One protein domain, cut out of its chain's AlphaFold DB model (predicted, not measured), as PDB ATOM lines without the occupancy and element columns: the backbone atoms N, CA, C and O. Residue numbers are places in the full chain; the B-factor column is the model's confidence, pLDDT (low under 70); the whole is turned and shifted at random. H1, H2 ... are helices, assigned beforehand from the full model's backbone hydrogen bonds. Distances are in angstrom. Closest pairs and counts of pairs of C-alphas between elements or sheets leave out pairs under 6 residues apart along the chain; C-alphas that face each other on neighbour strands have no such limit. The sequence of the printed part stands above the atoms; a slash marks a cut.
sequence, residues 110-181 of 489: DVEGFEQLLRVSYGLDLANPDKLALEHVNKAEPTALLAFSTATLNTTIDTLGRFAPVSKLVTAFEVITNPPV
ATOM      1  N   ASP A 110      80.705   1.914  24.075       87.75
ATOM      2  CA  ASP A 110      80.161   1.640  22.734       87.75
ATOM      3  C   ASP A 110      80.548   2.750  21.766       87.75
ATOM      4  O   ASP A 110      79.767   3.647  21.451       87.75
ATOM      5  N   VAL A 111      81.817   2.699  21.373       91.25
ATOM      6  CA  VAL A 111      82.433   3.691  20.492       91.25
ATOM      7  C   VAL A 111      81.806   3.642  19.099       91.25
ATOM      8  O   VAL A 111      81.600   4.686  18.495       91.25
ATOM      9  N   GLU A 112      81.428   2.457  18.619       92.94
ATOM     10  CA  GLU A 112      80.810   2.273  17.303       92.94
ATOM     11  C   GLU A 112      79.438   2.944  17.223       92.94
ATOM     12  O   GLU A 112      79.203   3.739  16.317       92.94
ATOM     13  N   GLY A 113      78.558   2.701  18.203       92.12
ATOM     14  CA  GLY A 113      77.256   3.369  18.252       92.12
ATOM     15  C   GLY A 113      77.384   4.888  18.405       92.12
ATOM     16  O   GLY A 113      76.608   5.638  17.821       92.12
ATOM     17  N   PHE A 114      78.392   5.353  19.148       94.69
ATOM     18  CA  PHE A 114      78.702   6.777  19.277       94.69
ATOM     19  C   PHE A 114      79.158   7.396  17.943       94.69
ATOM     20  O   PHE A 114      78.668   8.453  17.552       94.69
ATOM     21  N   GLU A 115      80.062   6.727  17.225       95.62
ATOM     22  CA  GLU A 115      80.570   7.163  15.919       95.62
ATOM     23  C   GLU A 115      79.493   7.140  14.842       95.62
ATOM     24  O   GLU A 115      79.363   8.104  14.092       95.62
ATOM     25  N   GLN A 116      78.678   6.087  14.802       94.56
ATOM     26  CA  GLN A 116      77.540   6.001  13.894       94.56
ATOM     27  C   GLN A 116      76.561   7.148  14.139       94.56
ATOM     28  O   GLN A 116      76.080   7.765  13.191       94.56
ATOM     29  N   LEU A 117      76.293   7.469  15.407       93.94
ATOM     30  CA  LEU A 117      75.379   8.545  15.741       93.94
ATOM     31  C   LEU A 117      75.929   9.905  15.284       93.94
ATOM     32  O   LEU A 117      75.197  10.658  14.650       93.94
ATOM     33  N   LEU A 118      77.223  10.181  15.504       95.50
ATOM     34  CA  LEU A 118      77.887  11.389  14.993       95.50
ATOM     35  C   LEU A 118      77.873  11.480  13.462       95.50
ATOM     36  O   LEU A 118      77.629  12.557  12.908       95.50
ATOM     37  N   ARG A 119      78.103  10.349  12.791       94.62
ATOM     38  CA  ARG A 119      78.089  10.233  11.334       94.62
ATOM     39  C   ARG A 119      76.716  10.572  10.766       94.62
ATOM     40  O   ARG A 119      76.608  11.400   9.865       94.62
ATOM     41  N   VAL A 120      75.661   9.982  11.324       92.44
ATOM     42  CA  VAL A 120      74.288  10.177  10.844       92.44
ATOM     43  C   VAL A 120      73.794  11.593  11.138       92.44
ATOM     44  O   VAL A 120      73.190  12.209  10.265       92.44
ATOM     45  N   SER A 121      74.058  12.132  12.333       92.56
ATOM     46  CA  SER A 121      73.440  13.392  12.765       92.56
ATOM     47  C   SER A 121      74.215  14.652  12.383       92.56
ATOM     48  O   SER A 121      73.604  15.676  12.086       92.56
ATOM     49  N   TYR A 122      75.549  14.598  12.409       94.12
ATOM     50  CA  TYR A 122      76.413  15.755  12.132       94.12
ATOM     51  C   TYR A 122      77.241  15.587  10.855       94.12
ATOM     52  O   TYR A 122      77.943  16.513  10.465       94.12
ATOM     53  N   GLY A 123      77.197  14.413  10.218       93.69
ATOM     54  CA  GLY A 123      78.052  14.113   9.070       93.69
ATOM     55  C   GLY A 123      79.527  13.949   9.432       93.69
ATOM     56  O   GLY A 123      80.370  13.957   8.542       93.69
ATOM     57  N   LEU A 124      79.846  13.799  10.721       94.56
ATOM     58  CA  LEU A 124      81.213  13.690  11.215       94.56
ATOM     59  C   LEU A 124      81.653  12.222  11.235       94.56
ATOM     60  O   LEU A 124      81.197  11.450  12.080       94.56
ATOM     61  N   ASP A 125      82.571  11.845  10.348       95.38
ATOM     62  CA  ASP A 125      83.218  10.534  10.392       95.38
ATOM     63  C   ASP A 125      84.522  10.609  11.197       95.38
ATOM     64  O   ASP A 125      85.512  11.160  10.740       95.38
ATOM     65  N   LEU A 126      84.566  10.036  12.405       95.00
ATOM     66  CA  LEU A 126      85.774  10.113  13.243       95.00
ATOM     67  C   LEU A 126      86.972   9.328  12.682       95.00
ATOM     68  O   LEU A 126      88.081   9.477  13.200       95.00
ATOM     69  N   ALA A 127      86.770   8.467  11.681       95.06
ATOM     70  CA  ALA A 127      87.869   7.836  10.953       95.06
ATOM     71  C   ALA A 127      88.556   8.816   9.984       95.06
ATOM     72  O   ALA A 127      89.771   8.737   9.820       95.06
ATOM     73  N   ASN A 128      87.793   9.754   9.414       93.81
ATOM     74  CA  ASN A 128      88.243  10.773   8.465       93.81
ATOM     75  C   ASN A 128      87.600  12.123   8.840       93.81
ATOM     76  O   ASN A 128      86.690  12.583   8.151       93.81
ATOM     77  N   PRO A 129      87.989  12.735   9.979       92.25
ATOM     78  CA  PRO A 129      87.280  13.898  10.522       92.25
ATOM     79  C   PRO A 129      87.400  15.144   9.635       92.25
ATOM     80  O   PRO A 129      86.677  16.113   9.839       92.25
ATOM     81  N   ASP A 130      88.328  15.123   8.680       90.38
ATOM     82  CA  ASP A 130      88.573  16.145   7.664       90.38
ATOM     83  C   ASP A 130      87.547  16.112   6.531       90.38
ATOM     84  O   ASP A 130      87.410  17.095   5.805       90.38
ATOM     85  N   LYS A 131      86.804  15.009   6.407       89.50
ATOM     86  CA  LYS A 131      85.826  14.780   5.351       89.50
ATOM     87  C   LYS A 131      84.424  14.640   5.917       89.50
ATOM     88  O   LYS A 131      84.205  14.148   7.025       89.50
ATOM     89  N   LEU A 132      83.448  15.045   5.111       89.50
ATOM     90  CA  LEU A 132      82.060  14.737   5.405       89.50
ATOM     91  C   LEU A 132      81.817  13.241   5.187       89.50
ATOM     92  O   LEU A 132      82.329  12.639   4.240       89.50
ATOM     93  N   ALA A 133      81.013  12.631   6.051       90.75
ATOM     94  CA  ALA A 133      80.667  11.229   5.912       90.75
ATOM     95  C   ALA A 133      80.012  10.931   4.551       90.75
ATOM     96  O   ALA A 133      79.090  11.629   4.121       90.75
ATOM     97  N   LEU A 134      80.446   9.836   3.917       87.50
ATOM     98  CA  LEU A 134      80.021   9.420   2.570       87.50
ATOM     99  C   LEU A 134      78.494   9.314   2.411       87.50
ATOM    100  O   LEU A 134      77.956   9.567   1.336       87.50
ATOM    101  N   GLU A 135      77.791   8.979   3.495       88.25
ATOM    102  CA  GLU A 135      76.330   8.860   3.545       88.25
ATOM    103  C   GLU A 135      75.592  10.164   3.208       88.25
ATOM    104  O   GLU A 135      74.448  10.109   2.759       88.25
ATOM    105  N   HIS A 136      76.222  11.321   3.427       86.94
ATOM    106  CA  HIS A 136      75.637  12.631   3.114       86.94
ATOM    107  C   HIS A 136      76.069  13.161   1.755       86.94
ATOM    108  O   HIS A 136      75.357  13.958   1.161       86.94
ATOM    109  N   VAL A 137      77.205  12.690   1.245       84.62
ATOM    110  CA  VAL A 137      77.762  13.121  -0.044       84.62
ATOM    111  C   VAL A 137      77.016  12.470  -1.207       84.62
ATOM    112  O   VAL A 137      76.792  13.101  -2.231       84.62
ATOM    113  N   ASN A 138      76.571  11.223  -1.030       82.62
ATOM    114  CA  ASN A 138      75.926  10.444  -2.091       82.62
ATOM    115  C   ASN A 138      74.399  10.625  -2.176       82.62
ATOM    116  O   ASN A 138      73.760  10.014  -3.034       82.62
ATOM    117  N   LYS A 139      73.776  11.400  -1.279       81.19
ATOM    118  CA  LYS A 139      72.318  11.595  -1.284       81.19
ATOM    119  C   LYS A 139      71.934  12.742  -2.215       81.19
ATOM    120  O   LYS A 139      72.425  13.853  -2.060       81.19
ATOM    121  N   ALA A 140      70.998  12.471  -3.128       75.62
ATOM    122  CA  ALA A 140      70.445  13.473  -4.044       75.62
ATOM    123  C   ALA A 140      69.726  14.620  -3.310       75.62
ATOM    124  O   ALA A 140      69.738  15.753  -3.780       75.62
ATOM    125  N   GLU A 141      69.143  14.336  -2.139       75.56
ATOM    126  CA  GLU A 141      68.583  15.345  -1.244       75.56
ATOM    127  C   GLU A 141      69.451  15.454   0.019       75.56
ATOM    128  O   GLU A 141      69.536  14.488   0.793       75.56
ATOM    129  N   PRO A 142      70.113  16.604   0.254       70.62
ATOM    130  CA  PRO A 142      70.948  16.789   1.428       70.62
ATOM    131  C   PRO A 142      70.068  16.733   2.676       70.62
ATOM    132  O   PRO A 142      69.239  17.608   2.926       70.62
ATOM    133  N   THR A 143      70.242  15.681   3.479       78.62
ATOM    134  CA  THR A 143      69.645  15.636   4.817       78.62
ATOM    135  C   THR A 143      70.233  16.801   5.608       78.62
ATOM    136  O   THR A 143      71.453  16.924   5.688       78.62
ATOM    137  N   ALA A 144      69.385  17.672   6.160       85.06
ATOM    138  CA  ALA A 144      69.851  18.823   6.924       85.06
ATOM    139  C   ALA A 144      70.709  18.346   8.108       85.06
ATOM    140  O   ALA A 144      70.205  17.714   9.039       85.06
ATOM    141  N   LEU A 145      72.014  18.616   8.042       90.25
ATOM    142  CA  LEU A 145      72.953  18.291   9.109       90.25
ATOM    143  C   LEU A 145      72.691  19.185  10.315       90.25
ATOM    144  O   LEU A 145      72.453  20.387  10.178       90.25
ATOM    145  N   LEU A 146      72.783  18.606  11.508       91.94
ATOM    146  CA  LEU A 146      72.647  19.373  12.737       91.94
ATOM    147  C   LEU A 146      73.884  20.244  12.972       91.94
ATOM    148  O   LEU A 146      75.010  19.871  12.642       91.94
ATOM    149  N   ALA A 147      73.686  21.393  13.618       91.44
ATOM    150  CA  ALA A 147      74.791  22.241  14.047       91.44
ATOM    151  C   ALA A 147      75.620  21.537  15.134       91.44
ATOM    152  O   ALA A 147      75.095  21.154  16.184       91.44
ATOM    153  N   PHE A 148      76.925  21.388  14.897       93.12
ATOM    154  CA  PHE A 148      77.837  20.759  15.848       93.12
ATOM    155  C   PHE A 148      78.179  21.732  16.983       93.12
ATOM    156  O   PHE A 148      78.813  22.764  16.772       93.12
ATOM    157  N   SER A 149      77.719  21.440  18.201       92.62
ATOM    158  CA  SER A 149      77.830  22.372  19.324       92.62
ATOM    159  C   SER A 149      79.136  22.175  20.104       92.62
ATOM    160  O   SER A 149      79.728  21.094  20.125       92.62
ATOM    161  N   THR A 150      79.574  23.192  20.855       94.12
ATOM    162  CA  THR A 150      80.692  23.026  21.804       94.12
ATOM    163  C   THR A 150      80.361  22.000  22.904       94.12
ATOM    164  O   THR A 150      81.263  21.406  23.502       94.12
ATOM    165  N   ALA A 151      79.082  21.755  23.215       92.19
ATOM    166  CA  ALA A 151      78.689  20.693  24.144       92.19
ATOM    167  C   ALA A 151      78.856  19.300  23.513       92.19
ATOM    168  O   ALA A 151      79.370  18.400  24.191       92.19
ATOM    169  N   THR A 152      78.521  19.157  22.226       94.69
ATOM    170  CA  THR A 152      78.806  17.964  21.418       94.69
ATOM    171  C   THR A 152      80.309  17.712  21.378       94.69
ATOM    172  O   THR A 152      80.750  16.646  21.799       94.69
ATOM    173  N   LEU A 153      81.114  18.728  21.033       96.31
ATOM    174  CA  LEU A 153      82.582  18.661  21.040       96.31
ATOM    175  C   LEU A 153      83.123  18.160  22.382       96.31
ATOM    176  O   LEU A 153      83.906  17.216  22.430       96.31
ATOM    177  N   ASN A 154      82.680  18.751  23.494       96.25
ATOM    178  CA  ASN A 154      83.109  18.332  24.829       96.25
ATOM    179  C   ASN A 154      82.765  16.865  25.123       96.25
ATOM    180  O   ASN A 154      83.542  16.168  25.776       96.25
ATOM    181  N   THR A 155      81.612  16.393  24.651       95.81
ATOM    182  CA  THR A 155      81.189  14.996  24.807       95.81
ATOM    183  C   THR A 155      82.032  14.070  23.927       95.81
ATOM    184  O   THR A 155      82.460  13.019  24.402       95.81
ATOM    185  N   THR A 156      82.357  14.480  22.700       97.06
ATOM    186  CA  THR A 156      83.251  13.759  21.781       97.06
ATOM    187  C   THR A 156      84.660  13.629  22.344       97.06
ATOM    188  O   THR A 156      85.168  12.516  22.442       97.06
ATOM    189  N   ILE A 157      85.265  14.723  22.815       97.62
ATOM    190  CA  ILE A 157      86.600  14.710  23.438       97.62
ATOM    191  C   ILE A 157      86.619  13.837  24.696       97.62
ATOM    192  O   ILE A 157      87.561  13.070  24.896       97.62
ATOM    193  N   ASP A 158      85.578  13.896  25.534       96.12
ATOM    194  CA  ASP A 158      85.493  13.034  26.717       96.12
ATOM    195  C   ASP A 158      85.338  11.549  26.345       96.12
ATOM    196  O   ASP A 158      85.968  10.693  26.959       96.12
ATOM    197  N   THR A 159      84.540  11.232  25.323       95.81
ATOM    198  CA  THR A 159      84.326   9.849  24.861       95.81
ATOM    199  C   THR A 159      85.594   9.270  24.233       95.81
ATOM    200  O   THR A 159      86.041   8.191  24.625       95.81
ATOM    201  N   LEU A 160      86.227  10.014  23.321       96.62
ATOM    202  CA  LEU A 160      87.478   9.611  22.679       96.62
ATOM    203  C   LEU A 160      88.614   9.484  23.697       96.62
ATOM    204  O   LEU A 160      89.352   8.507  23.664       96.62
ATOM    205  N   GLY A 161      88.726  10.403  24.658       96.19
ATOM    206  CA  GLY A 161      89.766  10.323  25.682       96.19
ATOM    207  C   GLY A 161      89.654   9.103  26.601       96.19
ATOM    208  O   GLY A 161      90.668   8.617  27.103       96.19
ATOM    209  N   ARG A 162      88.441   8.562  26.786       94.69
ATOM    210  CA  ARG A 162      88.211   7.343  27.577       94.69
ATOM    211  C   ARG A 162      88.477   6.058  26.806       94.69
ATOM    212  O   ARG A 162      88.949   5.099  27.412       94.69
ATOM    213  N   PHE A 163      88.121   6.009  25.524       95.25
ATOM    214  CA  PHE A 163      88.006   4.738  24.797       95.25
ATOM    215  C   PHE A 163      88.838   4.648  23.515       95.25
ATOM    216  O   PHE A 163      89.091   3.541  23.047       95.25
ATOM    217  N   ALA A 164      89.266   5.772  22.948       95.12
ATOM    218  CA  ALA A 164      89.997   5.821  21.688       95.12
ATOM    219  C   ALA A 164      91.507   6.039  21.910       95.12
ATOM    220  O   ALA A 164      91.927   6.542  22.961       95.12
ATOM    221  N   PRO A 165      92.352   5.678  20.926       96.50
ATOM    222  CA  PRO A 165      93.772   6.004  20.975       96.50
ATOM    223  C   PRO A 165      94.004   7.521  20.944       96.50
ATOM    224  O   PRO A 165      93.235   8.273  20.342       96.50
ATOM    225  N   VAL A 166      95.123   7.955  21.540       97.19
ATOM    226  CA  VAL A 166      95.570   9.363  21.591       97.19
ATOM    227  C   VAL A 166      95.514  10.023  20.214       97.19
ATOM    228  O   VAL A 166      95.069  11.158  20.102       97.19
ATOM    229  N   SER A 167      95.978   9.323  19.172       97.06
ATOM    230  CA  SER A 167      96.030   9.852  17.808       97.06
ATOM    231  C   SER A 167      94.644  10.251  17.315       97.06
ATOM    232  O   SER A 167      94.466  11.382  16.889       97.06
ATOM    233  N   LYS A 168      93.638   9.379  17.472       97.00
ATOM    234  CA  LYS A 168      92.250   9.665  17.079       97.00
ATOM    235  C   LYS A 168      91.658  10.828  17.879       97.00
ATOM    236  O   LYS A 168      90.981  11.672  17.305       97.00
ATOM    237  N   LEU A 169      91.946  10.905  19.182       97.62
ATOM    238  CA  LEU A 169      91.535  12.031  20.029       97.62
ATOM    239  C   LEU A 169      92.122  13.363  19.535       97.62
ATOM    240  O   LEU A 169      91.388  14.338  19.395       97.62
ATOM    241  N   VAL A 170      93.435  13.397  19.300       97.81
ATOM    242  CA  VAL A 170      94.163  14.590  18.853       97.81
ATOM    243  C   VAL A 170      93.705  15.009  17.459       97.81
ATOM    244  O   VAL A 170      93.328  16.159  17.277       97.81
ATOM    245  N   THR A 171      93.647  14.080  16.503       96.81
ATOM    246  CA  THR A 171      93.185  14.368  15.139       96.81
ATOM    247  C   THR A 171      91.749  14.887  15.135       96.81
ATOM    248  O   THR A 171      91.482  15.906  14.507       96.81
ATOM    249  N   ALA A 172      90.833  14.260  15.882       96.56
ATOM    250  CA  ALA A 172      89.464  14.758  15.996       96.56
ATOM    251  C   ALA A 172      89.421  16.162  16.620       96.56
ATOM    252  O   ALA A 172      88.703  17.022  16.126       96.56
ATOM    253  N   PHE A 173      90.198  16.423  17.678       97.75
ATOM    254  CA  PHE A 173      90.261  17.750  18.289       97.75
ATOM    255  C   PHE A 173      90.730  18.819  17.296       97.75
ATOM    256  O   PHE A 173      90.029  19.813  17.118       97.75
ATOM    257  N   GLU A 174      91.875  18.613  16.641       97.00
ATOM    258  CA  GLU A 174      92.448  19.590  15.706       97.00
ATOM    259  C   GLU A 174      91.495  19.872  14.546       97.00
ATOM    260  O   GLU A 174      91.186  21.024  14.261       97.00
ATOM    261  N   VAL A 175      90.964  18.819  13.923       95.75
ATOM    262  CA  VAL A 175      90.140  18.972  12.725       95.75
ATOM    263  C   VAL A 175      88.756  19.546  13.038       95.75
ATOM    264  O   VAL A 175      88.262  20.387  12.298       95.75
ATOM    265  N   ILE A 176      88.124  19.168  14.151       96.00
ATOM    266  CA  ILE A 176      86.786  19.685  14.491       96.00
ATOM    267  C   ILE A 176      86.855  21.139  14.992       96.00
ATOM    268  O   ILE A 176      85.909  21.911  14.823       96.00
ATOM    269  N   THR A 177      87.954  21.532  15.639       96.44
ATOM    270  CA  THR A 177      88.117  22.907  16.148       96.44
ATOM    271  C   THR A 177      88.685  23.863  15.111       96.44
ATOM    272  O   THR A 177      88.352  25.049  15.130       96.44
ATOM    273  N   ASN A 178      89.503  23.352  14.196       94.69
ATOM    274  CA  ASN A 178      90.119  24.104  13.119       94.69
ATOM    275  C   ASN A 178      90.067  23.273  11.827       94.69
ATOM    276  O   ASN A 178      91.090  22.721  11.409       94.69
ATOM    277  N   PRO A 179      88.875  23.138  11.213       89.50
ATOM    278  CA  PRO A 179      88.733  22.348  10.001       89.50
ATOM    279  C   PRO A 179      89.649  22.911   8.919       89.50
ATOM    280  O   PRO A 179      89.716  24.140   8.773       89.50
ATOM    281  N   PRO A 180      90.352  22.049   8.163       83.31
ATOM    282  CA  PRO A 180      91.168  22.517   7.060       83.31
ATOM    283  C   PRO A 180      90.275  23.332   6.128       83.31
ATOM    284  O   PRO A 180      89.160  22.926   5.791       83.31
ATOM    285  N   VAL A 181      90.744  24.521   5.751       77.50
ATOM    286  CA  VAL A 181      90.096  25.271   4.677       77.50
ATOM    287  C   VAL A 181      90.182  24.365   3.461       77.50
ATOM    288  O   VAL A 181      91.292  23.955   3.116       77.50
TER     289      VAL A 181
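What this domain is: This is residues 110 to 181 of the 489 residues of an uncharacterized protein of Gloeophyllum trabeum (strain ATCC 11539 / FP-39264 / Madison 617) (UniProt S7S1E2). H3 and H4 form a helical hairpin, and H1 runs near H3, so that the centres of these three helices make a triangle. Short H2 lies toward the far end of the longest axis, where the unnamed stretch of residues 138 to 149 swings out past it and folds back to H3. The printed part has 72 residues with four named helices, in the order H1, H2, H3, H4, and no named strand; the class is all helix. It is compact, with a radius of gyration of the C-alphas of 11.9 A and spans of 36 by 29 by 20 A.

Where its parts are: H1, residues 111 to 122, begins with C-alpha 111 at (82.433, 3.691, 20.492) and is 15.9 A long from first to last C-alpha. H2, residues 134 to 137, is 5.1 A long. H3, residues 150 to 163, is the longest at 19.9 A, beginning with C-alpha 150 at (80.692, 23.026, 21.804). H4, residues 166 to 177, is 16.4 A long and ends with C-alpha 177 at (88.117, 22.907, 16.148).

How they stand to each other: H1 and H2 are close but not clearly touching; their closest C-alphas, those of Val 120 and Glu 135, are 7.7 A apart. H1 and H3 are also close but not clearly touching, with the closest C-alphas, Val 111 and Phe 163, at 7.1 A; they run opposite ways at a shallow tilt of 21 degrees. H3 and H4 touch and form a helical hairpin, opposite ways at a shallow tilt of 9 degrees, the closest C-alphas being those of Leu 160 and Leu 169, 5.4 A apart. H4 is apart from H1 and from H2, and H2 is apart from H3. In H1, H3 and H4 every O i to N i+4 pair is within hydrogen-bond range; H2 is too short for such a pair.

The domain as a whole: The two C-alphas farthest apart are those of Ala 140 and Arg 162, 36.8 A. The links H1 to H2 and H2 to H3 are long, with 11 and 12 residues, and the link H3 to H4 is tight. The printed part has no cut. Its mean pLDDT is 92.0, and no printed residue is under 70.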